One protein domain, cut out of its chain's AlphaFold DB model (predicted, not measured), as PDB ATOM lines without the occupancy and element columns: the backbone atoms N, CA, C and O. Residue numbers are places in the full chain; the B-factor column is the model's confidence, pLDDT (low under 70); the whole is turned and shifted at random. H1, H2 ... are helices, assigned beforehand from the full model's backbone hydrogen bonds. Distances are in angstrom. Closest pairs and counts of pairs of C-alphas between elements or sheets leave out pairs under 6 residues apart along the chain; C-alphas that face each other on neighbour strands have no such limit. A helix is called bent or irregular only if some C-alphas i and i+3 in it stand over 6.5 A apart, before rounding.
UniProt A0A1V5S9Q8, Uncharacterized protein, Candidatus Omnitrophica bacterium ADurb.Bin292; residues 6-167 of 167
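What this domain is: This is residues 6 to 167 of the 167 residues of an uncharacterized protein of Candidatus Omnitrophica bacterium ADurb.Bin292 (UniProt A0A1V5S9Q8). Two long helices, H2 and H5, run side by side in opposite ways as one layer; the shorter H6, H1, H4 and H3 form a second layer packed slantwise over one side of it. Residues 54 to 61 and 135 to 142 stick out at the two ends of the long axis. The printed part has 162 residues with six named helices, H1 to H6, and no named strand: an all-helix, up-and-down bundle, each helix running against the one before. It is compact, with a radius of gyration of the C-alphas of 17.7 A, and spans 64 by 38 by 24 A.

Where its parts are: Find C-alpha 6 at (90.469, 17.648, 46.257); from there H1 takes residues 6 to 22, 26.3 A, only just irregular, with C-alphas 19 and 22 6.7 A apart. H2 takes residues 28 to 55, 40.5 A. H3, residues 59 to 80, 28.3 A, is irregular, with C-alphas 64 and 67 7.9 A apart and a kink of 69 degrees near residue 66. H4 takes residues 85 to 101, 24.3 A, and H5 residues 105 to 135, 45.1 A. H6, residues 145 to 166, 31.3 A, ends at (93.074, 24.233, 55.670).

How they stand to each other: Look first at H2 and H5, which touch at a shallow tilt of 20 degrees; their closest C-alphas, Phe 39 and Ala 116, are 6.1 A apart. H1 touches H5 at a steep tilt of 52 degrees, closest at C-alphas 13 and 119, 5.1 A. Hairpins include H3 and H4, closest at C-alphas 71 and 92, 5.8 A, and H5 and H6, closest at C-alphas 126 and 152, 6.7 A. Every O i to N i+4 pair is within hydrogen-bond range in H2, H4, H5 and H6, against 11 of 13 in H1 and 16 of 18 in H3.

The domain as a whole: The printed part has no cut and no long link. C-alphas 57 and 137, the two farthest apart, are 64.5 A apart. Confidence is under 70 in 47 residues, among them 134 to 146.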
ATOM      1  N   PRO A   6      91.927  17.751  46.158       67.06
ATOM      2  CA  PRO A   6      90.469  17.648  46.257       67.06
ATOM      3  C   PRO A   6      89.847  16.882  45.081       67.06
ATOM      4  O   PRO A   6      88.992  16.018  45.271       67.06
ATOM      5  N   TRP A   7      90.333  17.136  43.865       68.19
ATOM      6  CA  TRP A   7      89.857  16.477  42.650       68.19
ATOM      7  C   TRP A   7      90.314  15.020  42.575       68.19
ATOM      8  O   TRP A   7      89.550  14.158  42.143       68.19
ATOM      9  N   VAL A   8      91.518  14.715  43.066       72.06
ATOM     10  CA  VAL A   8      92.015  13.335  43.210       72.06
ATOM     11  C   VAL A   8      91.103  12.534  44.147       72.06
ATOM     12  O   VAL A   8      90.662  11.439  43.794       72.06
ATOM     13  N   ILE A   9      90.759  13.100  45.309       74.25
ATOM     14  CA  ILE A   9      89.847  12.477  46.279       74.25
ATOM     15  C   ILE A   9      88.457  12.279  45.664       74.25
ATOM     16  O   ILE A   9      87.878  11.202  45.804       74.25
ATOM     17  N   ALA A  10      87.933  13.268  44.938       68.19
ATOM     18  CA  ALA A  10      86.622  13.176  44.304       68.19
ATOM     19  C   ALA A  10      86.561  12.106  43.201       68.19
ATOM     20  O   ALA A  10      85.643  11.286  43.191       68.19
ATOM     21  N   ILE A  11      87.550  12.066  42.300       75.06
ATOM     22  CA  ILE A  11      87.595  11.108  41.186       75.06
ATOM     23  C   ILE A  11      87.723   9.677  41.719       75.06
ATOM     24  O   ILE A  11      86.915   8.810  41.379       75.06
ATOM     25  N   PHE A  12      88.700   9.418  42.592       76.12
ATOM     26  CA  PHE A  12      88.907   8.073  43.129       76.12
ATOM     27  C   PHE A  12      87.815   7.667  44.119       76.12
ATOM     28  O   PHE A  12      87.387   6.512  44.115       76.12
ATOM     29  N   GLY A  13      87.301   8.607  44.913       69.50
ATOM     30  CA  GLY A  13      86.158   8.390  45.794       69.50
ATOM     31  C   GLY A  13      84.906   7.990  45.016       69.50
ATOM     32  O   GLY A  13      84.208   7.056  45.414       69.50
ATOM     33  N   PHE A  14      84.654   8.627  43.871       70.88
ATOM     34  CA  PHE A  14      83.543   8.295  42.982       70.88
ATOM     35  C   PHE A  14      83.720   6.924  42.319       70.88
ATOM     36  O   PHE A  14      82.813   6.092  42.393       70.88
ATOM     37  N   LEU A  15      84.900   6.648  41.753       74.38
ATOM     38  CA  LEU A  15      85.222   5.357  41.131       74.38
ATOM     39  C   LEU A  15      85.065   4.187  42.115       74.38
ATOM     40  O   LEU A  15      84.475   3.155  41.780       74.38
ATOM     41  N   LEU A  16      85.546   4.351  43.350       71.31
ATOM     42  CA  LEU A  16      85.402   3.347  44.405       71.31
ATOM     43  C   LEU A  16      83.942   3.200  44.866       71.31
ATOM     44  O   LEU A  16      83.491   2.085  45.137       71.31
ATOM     45  N   SER A  17      83.180   4.298  44.905       66.69
ATOM     46  CA  SER A  17      81.763   4.287  45.287       66.69
ATOM     47  C   SER A  17      80.890   3.522  44.284       66.69
ATOM     48  O   SER A  17      80.087   2.685  44.703       66.69
ATOM     49  N   ILE A  18      81.102   3.728  42.976       69.75
ATOM     50  CA  ILE A  18      80.378   3.020  41.903       69.75
ATOM     51  C   ILE A  18      80.671   1.517  41.932       69.75
ATOM     52  O   ILE A  18      79.780   0.691  41.744       69.75
ATOM     53  N   ARG A  19      81.921   1.127  42.199       63.84
ATOM     54  CA  ARG A  19      82.306  -0.289  42.228       63.84
ATOM     55  C   ARG A  19      81.636  -1.072  43.366       63.84
ATOM     56  O   ARG A  19      81.388  -2.269  43.222       63.84
ATOM     57  N   GLY A  20      81.322  -0.414  44.484       53.06
ATOM     58  CA  GLY A  20      80.650  -1.045  45.627       53.06
ATOM     59  C   GLY A  20      79.231  -1.555  45.331       53.06
ATOM     60  O   GLY A  20      78.684  -2.317  46.126       53.06
ATOM     61  N   GLU A  21      78.640  -1.166  44.198       49.62
ATOM     62  CA  GLU A  21      77.233  -1.411  43.871       49.62
ATOM     63  C   GLU A  21      76.893  -2.849  43.500       49.62
ATOM     64  O   GLU A  21      75.772  -3.285  43.746       49.62
ATOM     65  N   GLN A  22      77.820  -3.615  42.924       49.53
ATOM     66  CA  GLN A  22      77.413  -4.863  42.276       49.53
ATOM     67  C   GLN A  22      77.044  -5.996  43.245       49.53
ATOM     68  O   GLN A  22      76.481  -6.991  42.795       49.53
ATOM     69  N   LYS A  23      77.369  -5.908  44.549       45.75
ATOM     70  CA  LYS A  23      77.209  -7.065  45.459       45.75
ATOM     71  C   LYS A  23      76.772  -6.796  46.904       45.75
ATOM     72  O   LYS A  23      76.424  -7.765  47.575       45.75
ATOM     73  N   ARG A  24      76.813  -5.571  47.448       51.78
ATOM     74  CA  ARG A  24      76.565  -5.356  48.893       51.78
ATOM     75  C   ARG A  24      75.793  -4.067  49.171       51.78
ATOM     76  O   ARG A  24      76.172  -3.002  48.701       51.78
ATOM     77  N   GLY A  25      74.720  -4.176  49.959       58.22
ATOM     78  CA  GLY A  25      73.947  -3.033  50.449       58.22
ATOM     79  C   GLY A  25      74.775  -2.054  51.296       58.22
ATOM     80  O   GLY A  25      75.937  -2.305  51.619       58.22
ATOM     81  N   PHE A  26      74.169  -0.921  51.661       65.69
ATOM     82  CA  PHE A  26      74.818   0.135  52.444       65.69
ATOM     83  C   PHE A  26      75.371  -0.400  53.775       65.69
ATOM     84  O   PHE A  26      74.605  -0.780  54.659       65.69
ATOM     85  N   SER A  27      76.696  -0.384  53.933       75.94
ATOM     86  CA  SER A  27      77.378  -0.716  55.184       75.94
ATOM     87  C   SER A  27      78.565   0.218  55.396       75.94
ATOM     88  O   SER A  27      79.553   0.157  54.665       75.94
ATOM     89  N   LEU A  28      78.470   1.071  56.420       75.69
ATOM     90  CA  LEU A  28      79.567   1.936  56.872       75.69
ATOM     91  C   LEU A  28      80.808   1.124  57.253       75.69
ATOM     92  O   LEU A  28      81.919   1.523  56.928       75.69
ATOM     93  N   VAL A  29      80.618  -0.053  57.857       81.44
ATOM     94  CA  VAL A  29      81.711  -0.965  58.227       81.44
ATOM     95  C   VAL A  29      82.450  -1.475  56.988       81.44
ATOM     96  O   VAL A  29      83.673  -1.588  57.006       81.44
ATOM     97  N   ALA A  30      81.731  -1.753  55.896       79.00
ATOM     98  CA  ALA A  30      82.355  -2.181  54.646       79.00
ATOM     99  C   ALA A  30      83.184  -1.055  54.008       79.00
ATOM    100  O   ALA A  30      84.308  -1.309  53.593       79.00
ATOM    101  N   ILE A  31      82.656   0.177  53.990       79.88
ATOM    102  CA  ILE A  31      83.368   1.367  53.490       79.88
ATOM    103  C   ILE A  31      84.624   1.614  54.332       79.88
ATOM    104  O   ILE A  31      85.712   1.760  53.791       79.88
ATOM    105  N   TRP A  32      84.482   1.595  55.660       80.94
ATOM    106  CA  TRP A  32      85.592   1.781  56.590       80.94
ATOM    107  C   TRP A  32      86.698   0.754  56.353       80.94
ATOM    108  O   TRP A  32      87.857   1.121  56.193       80.94
ATOM    109  N   ARG A  33      86.337  -0.530  56.259       84.62
ATOM    110  CA  ARG A  33      87.296  -1.610  56.017       84.62
ATOM    111  C   ARG A  33      87.984  -1.484  54.658       84.62
ATOM    112  O   ARG A  33      89.183  -1.712  54.579       84.62
ATOM    113  N   GLU A  34      87.255  -1.121  53.603       83.06
ATOM    114  CA  GLU A  34      87.849  -0.919  52.275       83.06
ATOM    115  C   GLU A  34      88.852   0.236  52.263       83.06
ATOM    116  O   GLU A  34      89.939   0.083  51.707       83.06
ATOM    117  N   THR A  35      88.525   1.355  52.910       85.06
ATOM    118  CA  THR A  35      89.438   2.496  53.013       85.06
ATOM    119  C   THR A  35      90.651   2.190  53.889       85.06
ATOM    120  O   THR A  35      91.764   2.584  53.551       85.06
ATOM    121  N   LEU A  36      90.463   1.453  54.985       86.88
ATOM    122  CA  LEU A  36      91.548   1.049  55.880       86.88
ATOM    123  C   LEU A  36      92.494   0.057  55.183       86.88
ATOM    124  O   LEU A  36      93.708   0.229  55.241       86.88
ATOM    125  N   ASP A  37      91.955  -0.916  54.442       86.50
ATOM    126  CA  ASP A  37      92.752  -1.828  53.613       86.50
ATOM    127  C   ASP A  37      93.563  -1.058  52.555       86.50
ATOM    128  O   ASP A  37      94.726  -1.387  52.305       86.50
ATOM    129  N   LEU A  38      92.970  -0.025  51.942       86.38
ATOM    130  CA  LEU A  38      93.645   0.840  50.972       86.38
ATOM    131  C   LEU A  38      94.800   1.597  51.634       86.38
ATOM    132  O   LEU A  38      95.933   1.496  51.174       86.38
ATOM    133  N   PHE A  39      94.541   2.254  52.762       88.94
ATOM    134  CA  PHE A  39      95.549   2.977  53.534       88.94
ATOM    135  C   PHE A  39      96.709   2.080  53.996       88.94
ATOM    136  O   PHE A  39      97.874   2.416  53.787       88.94
ATOM    137  N   LEU A  40      96.412   0.901  54.556       88.69
ATOM    138  CA  LEU A  40      97.434  -0.062  54.979       88.69
ATOM    139  C   LEU A  40      98.277  -0.555  53.803       88.69
ATOM    140  O   LEU A  40      99.492  -0.685  53.930       88.69
ATOM    141  N   THR A  41      97.648  -0.805  52.653       89.06
ATOM    142  CA  THR A  41      98.353  -1.229  51.437       89.06
ATOM    143  C   THR A  41      99.308  -0.142  50.947       89.06
ATOM    144  O   THR A  41     100.450  -0.441  50.601       89.06
ATOM    145  N   GLN A  42      98.871   1.118  50.970       89.00
ATOM    146  CA  GLN A  42      99.688   2.261  50.566       89.00
ATOM    147  C   GLN A  42     100.862   2.487  51.519       89.00
ATOM    148  O   GLN A  42     101.990   2.644  51.056       89.00
ATOM    149  N   ILE A  43     100.630   2.438  52.836       89.56
ATOM    150  CA  ILE A  43     101.708   2.544  53.827       89.56
ATOM    151  C   ILE A  43     102.708   1.410  53.657       89.56
ATOM    152  O   ILE A  43     103.909   1.667  53.617       89.56
ATOM    153  N   LEU A  44     102.244   0.165  53.543       88.62
ATOM    154  CA  LEU A  44     103.131  -0.987  53.401       88.62
ATOM    155  C   LEU A  44     104.005  -0.854  52.149       88.62
ATOM    156  O   LEU A  44     105.225  -0.974  52.241       88.62
ATOM    157  N   ALA A  45     103.397  -0.542  51.001       87.75
ATOM    158  CA  ALA A  45     104.115  -0.340  49.746       87.75
ATOM    159  C   ALA A  45     105.140   0.795  49.847       87.75
ATOM    160  O   ALA A  45     106.281   0.640  49.421       87.75
ATOM    161  N   MET A  46     104.761   1.914  50.463       87.50
ATOM    162  CA  MET A  46     105.645   3.062  50.633       87.50
ATOM    163  C   MET A  46     106.809   2.761  51.585       87.50
ATOM    164  O   MET A  46     107.942   3.168  51.342       87.50
ATOM    165  N   THR A  47     106.559   2.006  52.655       87.75
ATOM    166  CA  THR A  47     107.592   1.610  53.623       87.75
ATOM    167  C   THR A  47     108.596   0.649  52.987       87.75
ATOM    168  O   THR A  47     109.804   0.805  53.173       87.75
ATOM    169  N   LEU A  48     108.116  -0.295  52.170       86.44
ATOM    170  CA  LEU A  48     108.971  -1.169  51.363       86.44
ATOM    171  C   LEU A  48     109.780  -0.372  50.334       86.44
ATOM    172  O   LEU A  48     110.977  -0.605  50.202       86.44
ATOM    173  N   TYR A  49     109.160   0.607  49.670       85.19
ATOM    174  CA  TYR A  49     109.828   1.480  48.703       85.19
ATOM    175  C   TYR A  49     110.989   2.268  49.334       85.19
ATOM    176  O   TYR A  49     112.109   2.227  48.829       85.19
ATOM    177  N   HIS A  50     110.769   2.904  50.491       83.00
ATOM    178  CA  HIS A  50     111.834   3.595  51.239       83.00
ATOM    179  C   HIS A  50     112.924   2.650  51.751       83.00
ATOM    180  O   HIS A  50     114.100   3.009  51.767       83.00
ATOM    181  N   SER A  51     112.553   1.437  52.164       83.62
ATOM    182  CA  SER A  51     113.528   0.431  52.606       83.62
ATOM    183  C   SER A  51     114.418  -0.018  51.443       83.62
ATOM    184  O   SER A  51     115.627  -0.151  51.610       83.62
ATOM    185  N   PHE A  52     113.831  -0.178  50.254       80.50
ATOM    186  CA  PHE A  52     114.551  -0.518  49.029       80.50
ATOM    187  C   PHE A  52     115.492   0.610  48.585       80.50
ATOM    188  O   PHE A  52     116.649   0.356  48.258       80.50
ATOM    189  N   LEU A  53     115.030   1.862  48.661       76.62
ATOM    190  CA  LEU A  53     115.840   3.054  48.398       76.62
ATOM    191  C   LEU A  53     117.071   3.148  49.306       76.62
ATOM    192  O   LEU A  53     118.152   3.459  48.828       76.62
ATOM    193  N   ARG A  54     116.927   2.853  50.605       77.06
ATOM    194  CA  ARG A  54     118.053   2.874  51.556       77.06
ATOM    195  C   ARG A  54     119.074   1.764  51.321       77.06
ATOM    196  O   ARG A  54     120.234   1.931  51.678       77.06
ATOM    197  N   TRP A  55     118.633   0.627  50.790       76.50
ATOM    198  CA  TRP A  55     119.497  -0.523  50.518       76.50
ATOM    199  C   TRP A  55     120.271  -0.376  49.200       76.50
ATOM    200  O   TRP A  55     121.376  -0.894  49.061       76.50
ATOM    201  N   SER A  56     119.697   0.321  48.223       67.44
ATOM    202  CA  SER A  56     120.300   0.520  46.908       67.44
ATOM    203  C   SER A  56     121.335   1.647  46.913       67.44
ATOM    204  O   SER A  56     121.023   2.796  47.207       67.44
ATOM    205  N   THR A  57     122.559   1.341  46.485       60.62
ATOM    206  CA  THR A  57     123.605   2.333  46.177       60.62
ATOM    207  C   THR A  57     123.383   3.053  44.839       60.62
ATOM    208  O   THR A  57     124.072   4.028  44.553       60.62
ATOM    209  N   ALA A  58     122.418   2.609  44.025       58.38
ATOM    210  CA  ALA A  58     122.060   3.192  42.733       58.38
ATOM    211  C   ALA A  58     120.764   4.010  42.858       58.38
ATOM    212  O   ALA A  58     119.692   3.594  42.413       58.38
ATOM    213  N   THR A  59     120.854   5.171  43.506       60.03
ATOM    214  CA  THR A  59     119.720   6.081  43.735       60.03
ATOM    215  C   THR A  59     119.134   6.645  42.436       60.03
ATOM    216  O   THR A  59     117.916   6.757  42.331       60.03
ATOM    217  N   SER A  60     119.959   6.887  41.411       59.75
ATOM    218  CA  SER A  60     119.523   7.455  40.122       59.75
ATOM    219  C   SER A  60     118.594   6.538  39.316       59.75
ATOM    220  O   SER A  60     117.626   7.002  38.722       59.75
ATOM    221  N   VAL A  61     118.825   5.221  39.337       60.12
ATOM    222  CA  VAL A  61     117.972   4.244  38.631       60.12
ATOM    223  C   VAL A  61     116.596   4.134  39.302       60.12
ATOM    224  O   VAL A  61     115.588   3.891  38.645       60.12
ATOM    225  N   ILE A  62     116.519   4.335  40.619       60.91
ATOM    226  CA  ILE A  62     115.249   4.231  41.351       60.91
ATOM    227  C   ILE A  62     114.378   5.471  41.137       60.91
ATOM    228  O   ILE A  62     113.156   5.347  41.127       60.91
ATOM    229  N   GLU A  63     114.971   6.640  40.903       63.00
ATOM    230  CA  GLU A  63     114.211   7.840  40.542       63.00
ATOM    231  C   GLU A  63     113.531   7.694  39.171       63.00
ATOM    232  O   GLU A  63     112.350   8.020  39.042       63.00
ATOM    233  N   GLU A  64     114.215   7.109  38.181       68.50
ATOM    234  CA  GLU A  64     113.650   6.880  36.841       68.50
ATOM    235  C   GLU A  64     112.594   5.758  36.818       68.50
ATOM    236  O   GLU A  64     111.564   5.878  36.152       68.50
ATOM    237  N   PHE A  65     112.802   4.676  37.581       75.81
ATOM    238  CA  PHE A  65     111.899   3.514  37.611       75.81
ATOM    239  C   PHE A  65     110.952   3.475  38.822       75.81
ATOM    240  O   PHE A  65     110.243   2.482  39.027       75.81
ATOM    241  N   GLY A  66     110.882   4.547  39.616       74.81
ATOM    242  CA  GLY A  66     110.147   4.580  40.884       74.81
ATOM    243  C   GLY A  66     108.666   4.226  40.746       74.81
ATOM    244  O   GLY A  66     108.120   3.497  41.575       74.81
ATOM    245  N   PHE A  67     108.027   4.651  39.649       82.62
ATOM    246  CA  PHE A  67     106.649   4.267  39.329       82.62
ATOM    247  C   PHE A  67     106.495   2.755  39.107       82.62
ATOM    248  O   PHE A  67     105.573   2.154  39.655       82.62
ATOM    249  N   LEU A  68     107.401   2.119  38.353       85.31
ATOM    250  CA  LEU A  68     107.361   0.673  38.093       85.31
ATOM    251  C   LEU A  68     107.599  -0.148  39.367       85.31
ATOM    252  O   LEU A  68     106.950  -1.175  39.577       85.31
ATOM    253  N   ILE A  69     108.504   0.305  40.235       83.94
ATOM    254  CA  ILE A  69     108.781  -0.354  41.517       83.94
ATOM    255  C   ILE A  69     107.542  -0.280  42.421       83.94
ATOM    256  O   ILE A  69     107.095  -1.290  42.961       83.94
ATOM    257  N   LEU A  70     106.917   0.894  42.530       85.19
ATOM    258  CA  LEU A  70     105.664   1.053  43.272       85.19
ATOM    259  C   LEU A  70     104.520   0.228  42.678       85.19
ATOM    260  O   LEU A  70     103.774  -0.416  43.420       85.19
ATOM    261  N   TRP A  71     104.405   0.205  41.350       87.88
ATOM    262  CA  TRP A  71     103.411  -0.592  40.641       87.88
ATOM    263  C   TRP A  71     103.556  -2.080  40.960       87.88
ATOM    264  O   TRP A  71     102.576  -2.735  41.306       87.88
ATOM    265  N   THR A  72     104.774  -2.616  40.887       87.88
ATOM    266  CA  THR A  72     105.046  -4.034  41.164       87.88
ATOM    267  C   THR A  72     104.798  -4.398  42.626       87.88
ATOM    268  O   THR A  72     104.134  -5.402  42.890       87.88
ATOM    269  N   LEU A  73     105.232  -3.565  43.578       87.88
ATOM    270  CA  LEU A  73     104.965  -3.768  45.007       87.88
ATOM    271  C   LEU A  73     103.462  -3.811  45.302       87.88
ATOM    272  O   LEU A  73     102.969  -4.757  45.920       87.88
ATOM    273  N   ILE A  74     102.714  -2.816  44.824       87.44
ATOM    274  CA  ILE A  74     101.271  -2.739  45.059       87.44
ATOM    275  C   ILE A  74     100.540  -3.852  44.310       87.44
ATOM    276  O   ILE A  74      99.594  -4.415  44.856       87.44
ATOM    277  N   TYR A  75     100.992  -4.237  43.113       87.31
ATOM    278  CA  TYR A  75     100.444  -5.381  42.388       87.31
ATOM    279  C   TYR A  75     100.565  -6.677  43.194       87.31
ATOM    280  O   TYR A  75      99.580  -7.403  43.335       87.31
ATOM    281  N   LEU A  76     101.735  -6.952  43.776       87.56
ATOM    282  CA  LEU A  76     101.944  -8.139  44.608       87.56
ATOM    283  C   LEU A  76     101.042  -8.129  45.849       87.56
ATOM    284  O   LEU A  76     100.382  -9.132  46.134       87.56
ATOM    285  N   ILE A  77     100.949  -6.989  46.543       86.88
ATOM    286  CA  ILE A  77     100.104  -6.847  47.738       86.88
ATOM    287  C   ILE A  77      98.617  -6.994  47.377       86.88
ATOM    288  O   ILE A  77      97.888  -7.747  48.025       86.88
ATOM    289  N   ALA A  78      98.156  -6.325  46.318       84.25
ATOM    290  CA  ALA A  78      96.766  -6.373  45.874       84.25
ATOM    291  C   ALA A  78      96.364  -7.782  45.406       84.25
ATOM    292  O   ALA A  78      95.275  -8.256  45.749       84.25
ATOM    293  N   LYS A  79      97.255  -8.483  44.691       85.88
ATOM    294  CA  LYS A  79      97.052  -9.876  44.269       85.88
ATOM    295  C   LYS A  79      96.961 -10.814  45.470       85.88
ATOM    296  O   LYS A  79      96.070 -11.663  45.504       85.88
ATOM    297  N   TYR A  80      97.814 -10.624  46.476       85.69
ATOM    298  CA  TYR A  80      97.752 -11.382  47.728       85.69
ATOM    299  C   TYR A  80      96.426 -11.159  48.470       85.69
ATOM    300  O   TYR A  80      95.780 -12.109  48.907       85.69
ATOM    301  N   GLN A  81      95.958  -9.911  48.537       82.25
ATOM    302  CA  GLN A  81      94.680  -9.559  49.160       82.25
ATOM    303  C   GLN A  81      93.445  -9.900  48.298       82.25
ATOM    304  O   GLN A  81      92.317  -9.645  48.728       82.25
ATOM    305  N   LYS A  82      93.627 -10.460  47.088       84.00
ATOM    306  CA  LYS A  82      92.561 -10.736  46.103       84.00
ATOM    307  C   LYS A  82      91.680  -9.507  45.832       84.00
ATOM    308  O   LYS A  82      90.455  -9.601  45.712       84.00
ATOM    309  N   LYS A  83      92.312  -8.332  45.787       80.75
ATOM    310  CA  LYS A  83      91.671  -7.042  45.515       80.75
ATOM    311  C   LYS A  83      91.538  -6.834  43.998       80.75
ATOM    312  O   LYS A  83      92.273  -7.444  43.230       80.75
ATOM    313  N   PRO A  84      90.574  -6.018  43.547       80.50
ATOM    314  CA  PRO A  84      90.376  -5.724  42.120       80.50
ATOM    315  C   PRO A  84      91.498  -4.877  41.506       80.50
ATOM    316  O   PRO A  84      92.220  -4.162  42.205       80.50
ATOM    317  N   ASP A  85      91.466  -4.778  40.181       78.62
ATOM    318  CA  ASP A  85      92.335  -3.874  39.425       78.62
ATOM    319  C   ASP A  85      92.080  -2.396  39.751       78.62
ATOM    320  O   ASP A  85      93.017  -1.616  39.870       78.62
ATOM    321  N   LEU A  86      90.825  -1.994  39.999       79.31
ATOM    322  CA  LEU A  86      90.513  -0.600  40.351       79.31
ATOM    323  C   LEU A  86      91.170  -0.176  41.681       79.31
ATOM    324  O   LEU A  86      91.643   0.948  41.795       79.31
ATOM    325  N   PHE A  87      91.236  -1.085  42.662       82.44
ATOM    326  CA  PHE A  87      91.909  -0.847  43.948       82.44
ATOM    327  C   PHE A  87      93.416  -0.698  43.748       82.44
ATOM    328  O   PHE A  87      94.032   0.196  44.324       82.44
ATOM    329  N   LEU A  88      93.997  -1.535  42.887       83.88
ATOM    330  CA  LEU A  88      95.402  -1.444  42.514       83.88
ATOM    331  C   LEU A  88      95.711  -0.094  41.864       83.88
ATOM    332  O   LEU A  88      96.604   0.606  42.328       83.88
ATOM    333  N   ILE A  89      94.935   0.304  40.854       84.88
ATOM    334  CA  ILE A  89      95.122   1.574  40.139       84.88
ATOM    335  C   ILE A  89      95.019   2.756  41.111       84.88
ATOM    336  O   ILE A  89      95.885   3.630  41.103       84.88
ATOM    337  N   THR A  90      94.007   2.760  41.990       84.62
ATOM    338  CA  THR A  90      93.854   3.812  43.009       84.62
ATOM    339  C   THR A  90      95.036   3.856  43.972       84.62
ATOM    340  O   THR A  90      95.525   4.936  44.294       84.62
ATOM    341  N   ALA A  91      95.523   2.696  44.413       85.31
ATOM    342  CA  ALA A  91      96.616   2.621  45.364       85.31
ATOM    343  C   ALA A  91      97.921   3.120  44.730       85.31
ATOM    344  O   ALA A  91      98.571   3.981  45.314       85.31
ATOM    345  N   VAL A  92      98.258   2.662  43.518       87.25
ATOM    346  CA  VAL A  92      99.496   3.059  42.828       87.25
ATOM    347  C   VAL A  92      99.518   4.547  42.512       87.25
ATOM    348  O   VAL A  92     100.498   5.215  42.837       87.25
ATOM    349  N   LEU A  93      98.450   5.080  41.914       85.75
ATOM    350  CA  LEU A  93      98.416   6.485  41.500       85.75
ATOM    351  C   LEU A  93      98.502   7.430  42.697       85.75
ATOM    352  O   LEU A  93      99.275   8.385  42.659       85.75
ATOM    353  N   ILE A  94      97.760   7.147  43.771       85.50
ATOM    354  CA  ILE A  94      97.806   7.968  44.982       85.50
ATOM    355  C   ILE A  94      99.190   7.868  45.628       85.50
ATOM    356  O   ILE A  94      99.807   8.899  45.868       85.50
ATOM    357  N   THR A  95      99.723   6.665  45.873       85.50
ATOM    358  CA  THR A  95     101.023   6.532  46.551       85.50
ATOM    359  C   THR A  95     102.157   7.143  45.736       85.50
ATOM    360  O   THR A  95     103.005   7.825  46.303       85.50
ATOM    361  N   HIS A  96     102.156   6.979  44.411       85.50
ATOM    362  CA  HIS A  96     103.152   7.616  43.556       85.50
ATOM    363  C   HIS A  96     103.049   9.148  43.588       85.50
ATOM    364  O   HIS A  96     104.066   9.819  43.747       85.50
ATOM    365  N   ALA A  97     101.835   9.703  43.512       83.75
ATOM    366  CA  ALA A  97     101.626  11.146  43.619       83.75
ATOM    367  C   ALA A  97     102.117  11.699  44.966       83.75
ATOM    368  O   ALA A  97     102.744  12.752  45.001       83.75
ATOM    369  N   VAL A  98     101.879  10.983  46.071       85.06
ATOM    370  CA  VAL A  98     102.366  11.395  47.398       85.06
ATOM    371  C   VAL A  98     103.893  11.390  47.459       85.06
ATOM    372  O   VAL A  98     104.485  12.345  47.960       85.06
ATOM    373  N   VAL A  99     104.531  10.349  46.920       84.50
ATOM    374  CA  VAL A  99     105.997  10.225  46.902       84.50
ATOM    375  C   VAL A  99     106.660  11.331  46.075       84.50
ATOM    376  O   VAL A  99     107.726  11.798  46.452       84.50
ATOM    377  N   GLN A 100     106.023  11.773  44.989       82.12
ATOM    378  CA  GLN A 100     106.519  12.854  44.126       82.12
ATOM    379  C   GLN A 100     106.351  14.258  44.731       82.12
ATOM    380  O   GLN A 100     107.075  15.180  44.366       82.12
ATOM    381  N   VAL A 101     105.364  14.457  45.611       79.69
ATOM    382  CA  VAL A 101     105.009  15.791  46.132       79.69
ATOM    383  C   VAL A 101     105.678  16.102  47.467       79.69
ATOM    384  O   VAL A 101     105.986  17.262  47.735       79.69
ATOM    385  N   CYS A 102     105.881  15.098  48.318       78.62
ATOM    386  CA  CYS A 102     106.431  15.289  49.655       78.62
ATOM    387  C   CYS A 102     107.671  14.428  49.854       78.62
ATOM    388  O   CYS A 102     107.648  13.239  49.554       78.62
ATOM    389  N   GLU A 103     108.715  14.991  50.454       78.00
ATOM    390  CA  GLU A 103     109.867  14.227  50.927       78.00
ATOM    391  C   GLU A 103     109.672  13.802  52.387       78.00
ATOM    392  O   GLU A 103     109.093  14.520  53.201       78.00
ATOM    393  N   GLY A 104     110.168  12.615  52.729       80.06
ATOM    394  CA  GLY A 104     110.108  12.086  54.088       80.06
ATOM    395  C   GLY A 104     108.879  11.214  54.365       80.06
ATOM    396  O   GLY A 104     107.727  11.591  54.158       80.06
ATOM    397  N   TRP A 105     109.144  10.027  54.913       84.12
ATOM    398  CA  TRP A 105     108.130   9.003  55.179       84.12
ATOM    399  C   TRP A 105     107.004   9.476  56.119       84.12
ATOM    400  O   TRP A 105     105.840   9.125  55.923       84.12
ATOM    401  N   LEU A 106     107.320  10.318  57.110       85.25
ATOM    402  CA  LEU A 106     106.334  10.865  58.055       85.25
ATOM    403  C   LEU A 106     105.324  11.804  57.376       85.25
ATOM    404  O   LEU A 106     104.129  11.702  57.627       85.25
ATOM    405  N   ILE A 107     105.790  12.690  56.493       84.75
ATOM    406  CA  ILE A 107     104.927  13.654  55.794       84.75
ATOM    407  C   ILE A 107     104.083  12.934  54.739       84.75
ATOM    408  O   ILE A 107     102.889  13.181  54.593       84.75
ATOM    409  N   GLN A 108     104.685  11.981  54.032       85.88
ATOM    410  CA  GLN A 108     103.970  11.167  53.058       85.88
ATOM    411  C   GLN A 108     102.875  10.302  53.723       85.88
ATOM    412  O   GLN A 108     101.762  10.202  53.210       85.88
ATOM    413  N   SER A 109     103.146   9.710  54.893       86.25
ATOM    414  CA  SER A 109     102.156   8.892  55.616       86.25
ATOM    415  C   SER A 109     101.021   9.720  56.225       86.25
ATOM    416  O   SER A 109      99.867   9.287  56.170       86.25
ATOM    417  N   SER A 110     101.302  10.923  56.737       86.19
ATOM    418  CA  SER A 110     100.254  11.837  57.211       86.19
ATOM    419  C   SER A 110      99.353  12.302  56.064       86.19
ATOM    420  O   SER A 110      98.132  12.306  56.203       86.19
ATOM    421  N   LEU A 111      99.924  12.596  54.895       84.81
ATOM    422  CA  LEU A 111      99.152  12.988  53.719       84.81
ATOM    423  C   LEU A 111      98.297  11.828  53.175       84.81
ATOM    424  O   LEU A 111      97.131  12.032  52.840       84.81
ATOM    425  N   LEU A 112      98.813  10.592  53.177       86.56
ATOM    426  CA  LEU A 112      98.014   9.398  52.862       86.56
ATOM    427  C   LEU A 112      96.840   9.208  53.832       86.56
ATOM    428  O   LEU A 112      95.755   8.824  53.397       86.56
ATOM    429  N   LEU A 113      97.018   9.507  55.123       86.62
ATOM    430  CA  LEU A 113      95.941   9.446  56.118       86.62
ATOM    431  C   LEU A 113      94.847  10.483  55.813       86.62
ATOM    432  O   LEU A 113      93.654  10.175  55.875       86.62
ATOM    433  N   VAL A 114      95.239  11.703  55.433       85.19
ATOM    434  CA  VAL A 114      94.299  12.759  55.023       85.19
ATOM    435  C   VAL A 114      93.533  12.341  53.765       85.19
ATOM    436  O   VAL A 114      92.309  12.437  53.731       85.19
ATOM    437  N   ILE A 115      94.212  11.785  52.759       85.19
ATOM    438  CA  ILE A 115      93.558  11.299  51.535       85.19
ATOM    439  C   ILE A 115      92.607  10.141  51.844       85.19
ATOM    440  O   ILE A 115      91.470  10.140  51.375       85.19
ATOM    441  N   ALA A 116      93.033   9.170  52.654       85.81
ATOM    442  CA  ALA A 116      92.199   8.039  53.043       85.81
ATOM    443  C   ALA A 116      90.952   8.499  53.813       85.81
ATOM    444  O   ALA A 116      89.840   8.079  53.493       85.81
ATOM    445  N   SER A 117      91.097   9.410  54.776       83.94
ATOM    446  CA  SER A 117      89.948   9.960  55.506       83.94
ATOM    447  C   SER A 117      89.005  10.750  54.589       83.94
ATOM    448  O   SER A 117      87.790  10.553  54.659       83.94
ATOM    449  N   GLY A 118      89.535  11.536  53.646       81.62
ATOM    450  CA  GLY A 118      88.747  12.204  52.607       81.62
ATOM    451  C   GLY A 118      87.966  11.225  51.724       81.62
ATOM    452  O   GLY A 118      86.765  11.399  51.518       81.62
ATOM    453  N   LEU A 119      88.604  10.141  51.268       84.38
ATOM    454  CA  LEU A 119      87.950   9.080  50.493       84.38
ATOM    455  C   LEU A 119      86.829   8.399  51.288       84.38
ATOM    456  O   LEU A 119      85.763   8.129  50.732       84.38
ATOM    457  N   PHE A 120      87.042   8.140  52.582       84.06
ATOM    458  CA  PHE A 120      86.016   7.576  53.460       84.06
ATOM    459  C   PHE A 120      84.799   8.499  53.579       84.06
ATOM    460  O   PHE A 120      83.672   8.052  53.352       84.06
ATOM    461  N   ILE A 121      85.022   9.782  53.888       82.25
ATOM    462  CA  ILE A 121      83.955  10.784  54.029       82.25
ATOM    463  C   ILE A 121      83.177  10.907  52.718       82.25
ATOM    464  O   ILE A 121      81.947  10.844  52.724       82.25
ATOM    465  N   PHE A 122      83.883  11.002  51.590       81.12
ATOM    466  CA  PHE A 122      83.272  11.098  50.268       81.12
ATOM    467  C   PHE A 122      82.386   9.885  49.962       81.12
ATOM    468  O   PHE A 122      81.220  10.033  49.592       81.12
ATOM    469  N   GLN A 123      82.897   8.666  50.157       80.25
ATOM    470  CA  GLN A 123      82.132   7.445  49.898       80.25
ATOM    471  C   GLN A 123      80.927   7.297  50.831       80.25
ATOM    472  O   GLN A 123      79.856   6.877  50.382       80.25
ATOM    473  N   ALA A 124      81.081   7.642  52.113       80.06
ATOM    474  CA  ALA A 124      79.989   7.631  53.080       80.06
ATOM    475  C   ALA A 124      78.891   8.631  52.686       80.06
ATOM    476  O   ALA A 124      77.715   8.261  52.666       80.06
ATOM    477  N   ALA A 125      79.273   9.851  52.294       79.38
ATOM    478  CA  ALA A 125      78.355  10.892  51.844       79.38
ATOM    479  C   ALA A 125      77.619  10.490  50.558       79.38
ATOM    480  O   ALA A 125      76.392  10.514  50.537       79.38
ATOM    481  N   VAL A 126      78.327  10.033  49.516       77.00
ATOM    482  CA  VAL A 126      77.708   9.599  48.248       77.00
ATOM    483  C   VAL A 126      76.718   8.457  48.476       77.00
ATOM    484  O   VAL A 126      75.579   8.508  48.003       77.00
ATOM    485  N   LYS A 127      77.118   7.421  49.223       76.38
ATOM    486  CA  LYS A 127      76.247   6.271  49.501       76.38
ATOM    487  C   LYS A 127      75.061   6.654  50.397       76.38
ATOM    488  O   LYS A 127      73.960   6.145  50.184       76.38
ATOM    489  N   GLY A 128      75.259   7.561  51.356       74.56
ATOM    490  CA  GLY A 128      74.201   8.104  52.211       74.56
ATOM    491  C   GLY A 128      73.177   8.922  51.422       74.56
ATOM    492  O   GLY A 128      71.978   8.663  51.514       74.56
ATOM    493  N   LEU A 129      73.643   9.843  50.574       75.19
ATOM    494  CA  LEU A 129      72.786  10.703  49.757       75.19
ATOM    495  C   LEU A 129      72.008   9.900  48.709       75.19
ATOM    496  O   LEU A 129      70.822  10.133  48.493       75.19
ATOM    497  N   ARG A 130      72.631   8.873  48.120       73.56
ATOM    498  CA  ARG A 130      71.925   7.944  47.233       73.56
ATOM    499  C   ARG A 130      70.823   7.178  47.959       73.56
ATOM    500  O   ARG A 130      69.740   6.997  47.407       73.56
ATOM    501  N   ARG A 131      71.074   6.729  49.192       72.81
ATOM    502  CA  ARG A 131      70.042   6.067  49.999       72.81
ATOM    503  C   ARG A 131      68.892   7.026  50.299       72.81
ATOM    504  O   ARG A 131      67.746   6.622  50.160       72.81
ATOM    505  N   ALA A 132      69.183   8.287  50.611       72.31
ATOM    506  CA  ALA A 132      68.160   9.320  50.773       72.31
ATOM    507  C   ALA A 132      67.329   9.527  49.489       72.31
ATOM    508  O   ALA A 132      66.111   9.645  49.570       72.31
ATOM    509  N   ILE A 133      67.950   9.464  48.303       72.56
ATOM    510  CA  ILE A 133      67.246   9.546  47.008       72.56
ATOM    511  C   ILE A 133      66.287   8.375  46.770       72.56
ATOM    512  O   ILE A 133      65.261   8.531  46.112       72.56
ATOM    513  N   LEU A 134      66.591   7.183  47.287       67.19
ATOM    514  CA  LEU A 134      65.669   6.049  47.178       67.19
ATOM    515  C   LEU A 134      64.381   6.286  47.978       67.19
ATOM    516  O   LEU A 134      63.323   5.849  47.530       67.19
ATOM    517  N   PHE A 135      64.470   7.003  49.100       65.12
ATOM    518  CA  PHE A 135      63.333   7.355  49.955       65.12
ATOM    519  C   PHE A 135      62.626   8.649  49.547       65.12
ATOM    520  O   PHE A 135      61.489   8.871  49.953       65.12
ATOM    521  N   SER A 136      63.254   9.492  48.728       61.81
ATOM    522  CA  SER A 136      62.559  10.611  48.108       61.81
ATOM    523  C   SER A 136      61.746  10.120  46.906       61.81
ATOM    524  O   SER A 136      62.183   9.270  46.116       61.81
ATOM    525  N   GLY A 137      60.532  10.658  46.757       62.00
ATOM    526  CA  GLY A 137      59.582  10.346  45.680       62.00
ATOM    527  C   GLY A 137      60.034  10.784  44.278       62.00
ATOM    528  O   GLY A 137      59.204  11.109  43.439       62.00
ATOM    529  N   ILE A 138      61.344  10.834  44.022       65.00
ATOM    530  CA  ILE A 138      61.932  11.198  42.736       65.00
ATOM    531  C   ILE A 138      61.609  10.092  41.711       65.00
ATOM    532  O   ILE A 138      61.802   8.904  42.015       65.00
ATOM    533  N   PRO A 139      61.138  10.443  40.500       64.06
ATOM    534  CA  PRO A 139      60.803   9.472  39.467       64.06
ATOM    535  C   PRO A 139      62.031   8.640  39.047       64.06
ATOM    536  O   PRO A 139      63.141   9.170  38.956       64.06
ATOM    537  N   PRO A 140      61.861   7.336  38.755       63.91
ATOM    538  CA  PRO A 140      62.967   6.415  38.471       63.91
ATOM    539  C   PRO A 140      63.806   6.816  37.248       63.91
ATOM    540  O   PRO A 140      65.003   6.548  37.231       63.91
ATOM    541  N   ALA A 141      63.223   7.536  36.282       62.91
ATOM    542  CA  ALA A 141      63.936   8.082  35.123       62.91
ATOM    543  C   ALA A 141      65.021   9.114  35.496       62.91
ATOM    544  O   ALA A 141      65.999   9.271  34.772       62.91
ATOM    545  N   MET A 142      64.878   9.792  36.642       61.78
ATOM    546  CA  MET A 142      65.860  10.751  37.160       61.78
ATOM    547  C   MET A 142      66.853  10.116  38.144       61.78
ATOM    548  O   MET A 142      67.865  10.727  38.464       61.78
ATOM    549  N   LYS A 143      66.638   8.873  38.595       62.88
ATOM    550  CA  LYS A 143      67.520   8.150  39.539       62.88
ATOM    551  C   LYS A 143      68.740   7.505  38.850       62.88
ATOM    552  O   LYS A 143      69.209   6.447  39.267       62.88
ATOM    553  N   GLY A 144      69.230   8.120  37.773       65.94
ATOM    554  CA  GLY A 144      70.330   7.613  36.955       65.94
ATOM    555  C   GLY A 144      71.720   8.100  37.381       65.94
ATOM    556  O   GLY A 144      71.880   8.918  38.288       65.94
ATOM    557  N   TRP A 145      72.734   7.639  36.646       65.31
ATOM    558  CA  TRP A 145      74.133   8.084  36.746       65.31
ATOM    559  C   TRP A 145      74.343   9.612  36.760       65.31
ATOM    560  O   TRP A 145      75.170  10.064  37.552       65.31
ATOM    561  N   PRO A 146      73.599  10.431  35.985       67.56
ATOM    562  CA  PRO A 146      73.788  11.884  35.981       67.56
ATOM    563  C   PRO A 146      73.591  12.531  37.357       67.56
ATOM    564  O   PRO A 146      74.335  13.437  37.724       67.56
ATOM    565  N   VAL A 147      72.642  12.032  38.156       70.38
ATOM    566  CA  VAL A 147      72.403  12.541  39.514       70.38
ATOM    567  C   VAL A 147      73.528  12.129  40.461       70.38
ATOM    568  O   VAL A 147      73.942  12.927  41.295       70.38
ATOM    569  N   LEU A 148      74.090  10.927  40.304       70.25
ATOM    570  CA  LEU A 148      75.267  10.508  41.073       70.25
ATOM    571  C   LEU A 148      76.494  11.364  40.742       70.25
ATOM    572  O   LEU A 148      77.219  11.753  41.656       70.25
ATOM    573  N   CYS A 149      76.701  11.699  39.466       69.56
ATOM    574  CA  CYS A 149      77.760  12.610  39.037       69.56
ATOM    575  C   CYS A 149      77.564  14.019  39.612       69.56
ATOM    576  O   CYS A 149      78.524  14.615  40.090       69.56
ATOM    577  N   LEU A 150      76.329  14.533  39.624       73.56
ATOM    578  CA  LEU A 150      76.019  15.844  40.199       73.56
ATOM    579  C   LEU A 150      76.275  15.875  41.714       73.56
ATOM    580  O   LEU A 150      76.854  16.824  42.229       73.56
ATOM    581  N   ILE A 151      75.919  14.805  42.424       73.31
ATOM    582  CA  ILE A 151      76.196  14.662  43.860       73.31
ATOM    583  C   ILE A 151      77.693  14.603  44.129       73.31
ATOM    584  O   ILE A 151      78.188  15.296  45.015       73.31
ATOM    585  N   ALA A 152      78.417  13.792  43.358       69.56
ATOM    586  CA  ALA A 152      79.867  13.704  43.439       69.56
ATOM    587  C   ALA A 152      80.521  15.069  43.194       69.56
ATOM    588  O   ALA A 152      81.427  15.451  43.931       69.56
ATOM    589  N   PHE A 153      80.014  15.832  42.221       73.25
ATOM    590  CA  PHE A 153      80.456  17.192  41.940       73.25
ATOM    591  C   PHE A 153      80.186  18.137  43.118       73.25
ATOM    592  O   PHE A 153      81.107  18.803  43.577       73.25
ATOM    593  N   CYS A 154      78.973  18.149  43.679       75.00
ATOM    594  CA  CYS A 154      78.651  18.984  44.839       75.00
ATOM    595  C   CYS A 154      79.536  18.664  46.052       75.00
ATOM    596  O   CYS A 154      80.057  19.576  46.690       75.00
ATOM    597  N   ILE A 155      79.754  17.379  46.350       73.00
ATOM    598  CA  ILE A 155      80.638  16.962  47.448       73.00
ATOM    599  C   ILE A 155      82.080  17.397  47.157       73.00
ATOM    600  O   ILE A 155      82.749  17.910  48.050       73.00
ATOM    601  N   SER A 156      82.545  17.246  45.914       68.38
ATOM    602  CA  SER A 156      83.878  17.689  45.490       68.38
ATOM    603  C   SER A 156      84.073  19.193  45.677       68.38
ATOM    604  O   SER A 156      85.109  19.609  46.185       68.38
ATOM    605  N   VAL A 157      83.085  20.010  45.302       74.38
ATOM    606  CA  VAL A 157      83.140  21.472  45.459       74.38
ATOM    607  C   VAL A 157      83.213  21.855  46.938       74.38
ATOM    608  O   VAL A 157      84.060  22.660  47.320       74.38
ATOM    609  N   VAL A 158      82.386  21.238  47.787       73.81
ATOM    610  CA  VAL A 158      82.403  21.491  49.237       73.81
ATOM    611  C   VAL A 158      83.732  21.056  49.859       73.81
ATOM    612  O   VAL A 158      84.321  21.809  50.631       73.81
ATOM    613  N   MET A 159      84.243  19.873  49.503       69.19
ATOM    614  CA  MET A 159      85.539  19.403  49.996       69.19
ATOM    615  C   MET A 159      86.699  20.277  49.516       69.19
ATOM    616  O   MET A 159      87.613  20.519  50.298       69.19
ATOM    617  N   SER A 160      86.655  20.775  48.277       70.44
ATOM    618  CA  SER A 160      87.646  21.729  47.767       70.44
ATOM    619  C   SER A 160      87.654  23.007  48.596       70.44
ATOM    620  O   SER A 160      88.719  23.423  49.028       70.44
ATOM    621  N   GLY A 161      86.480  23.575  48.896       66.25
ATOM    622  CA  GLY A 161      86.386  24.767  49.740       66.25
ATOM    623  C   GLY A 161      86.914  24.541  51.160       66.25
ATOM    624  O   GLY A 161      87.587  25.405  51.705       66.25
ATOM    625  N   ILE A 162      86.665  23.370  51.753       69.00
ATOM    626  CA  ILE A 162      87.200  23.021  53.082       69.00
ATOM    627  C   ILE A 162      88.729  22.874  53.043       69.00
ATOM    628  O   ILE A 162      89.413  23.320  53.960       69.00
ATOM    629  N   LEU A 163      89.265  22.247  51.993       63.34
ATOM    630  CA  LEU A 163      90.704  22.030  51.831       63.34
ATOM    631  C   LEU A 163      91.460  23.334  51.541       63.34
ATOM    632  O   LEU A 163      92.532  23.507  52.105       63.34
ATOM    633  N   ASP A 164      90.887  24.257  50.762       66.25
ATOM    634  CA  ASP A 164      91.458  25.596  50.516       66.25
ATOM    635  C   ASP A 164      91.493  26.478  51.780       66.25
ATOM    636  O   ASP A 164      92.237  27.449  51.838       66.25
ATOM    637  N   ILE A 165      90.681  26.173  52.798       64.81
ATOM    638  CA  ILE A 165      90.723  26.870  54.097       64.81
ATOM    639  C   ILE A 165      91.799  26.265  55.018       64.81
ATOM    640  O   ILE A 165      92.310  26.944  55.908       64.81
ATOM    641  N   LEU A 166      92.126  24.982  54.836       55.03
ATOM    642  CA  LEU A 166      93.074  24.233  55.670       55.03
ATOM    643  C   LEU A 166      94.531  24.314  55.181       55.03
ATOM    644  O   LEU A 166      95.430  24.065  55.988       55.03
ATOM    645  N   PHE A 167      94.759  24.620  53.901       52.00
ATOM    646  CA  PHE A 167      96.070  24.661  53.236       52.00
ATOM    647  C   PHE A 167      96.335  26.012  52.571       52.00
ATOM    648  O   PHE A 167      97.523  26.409  52.529       52.00
TER     649      PHE A 167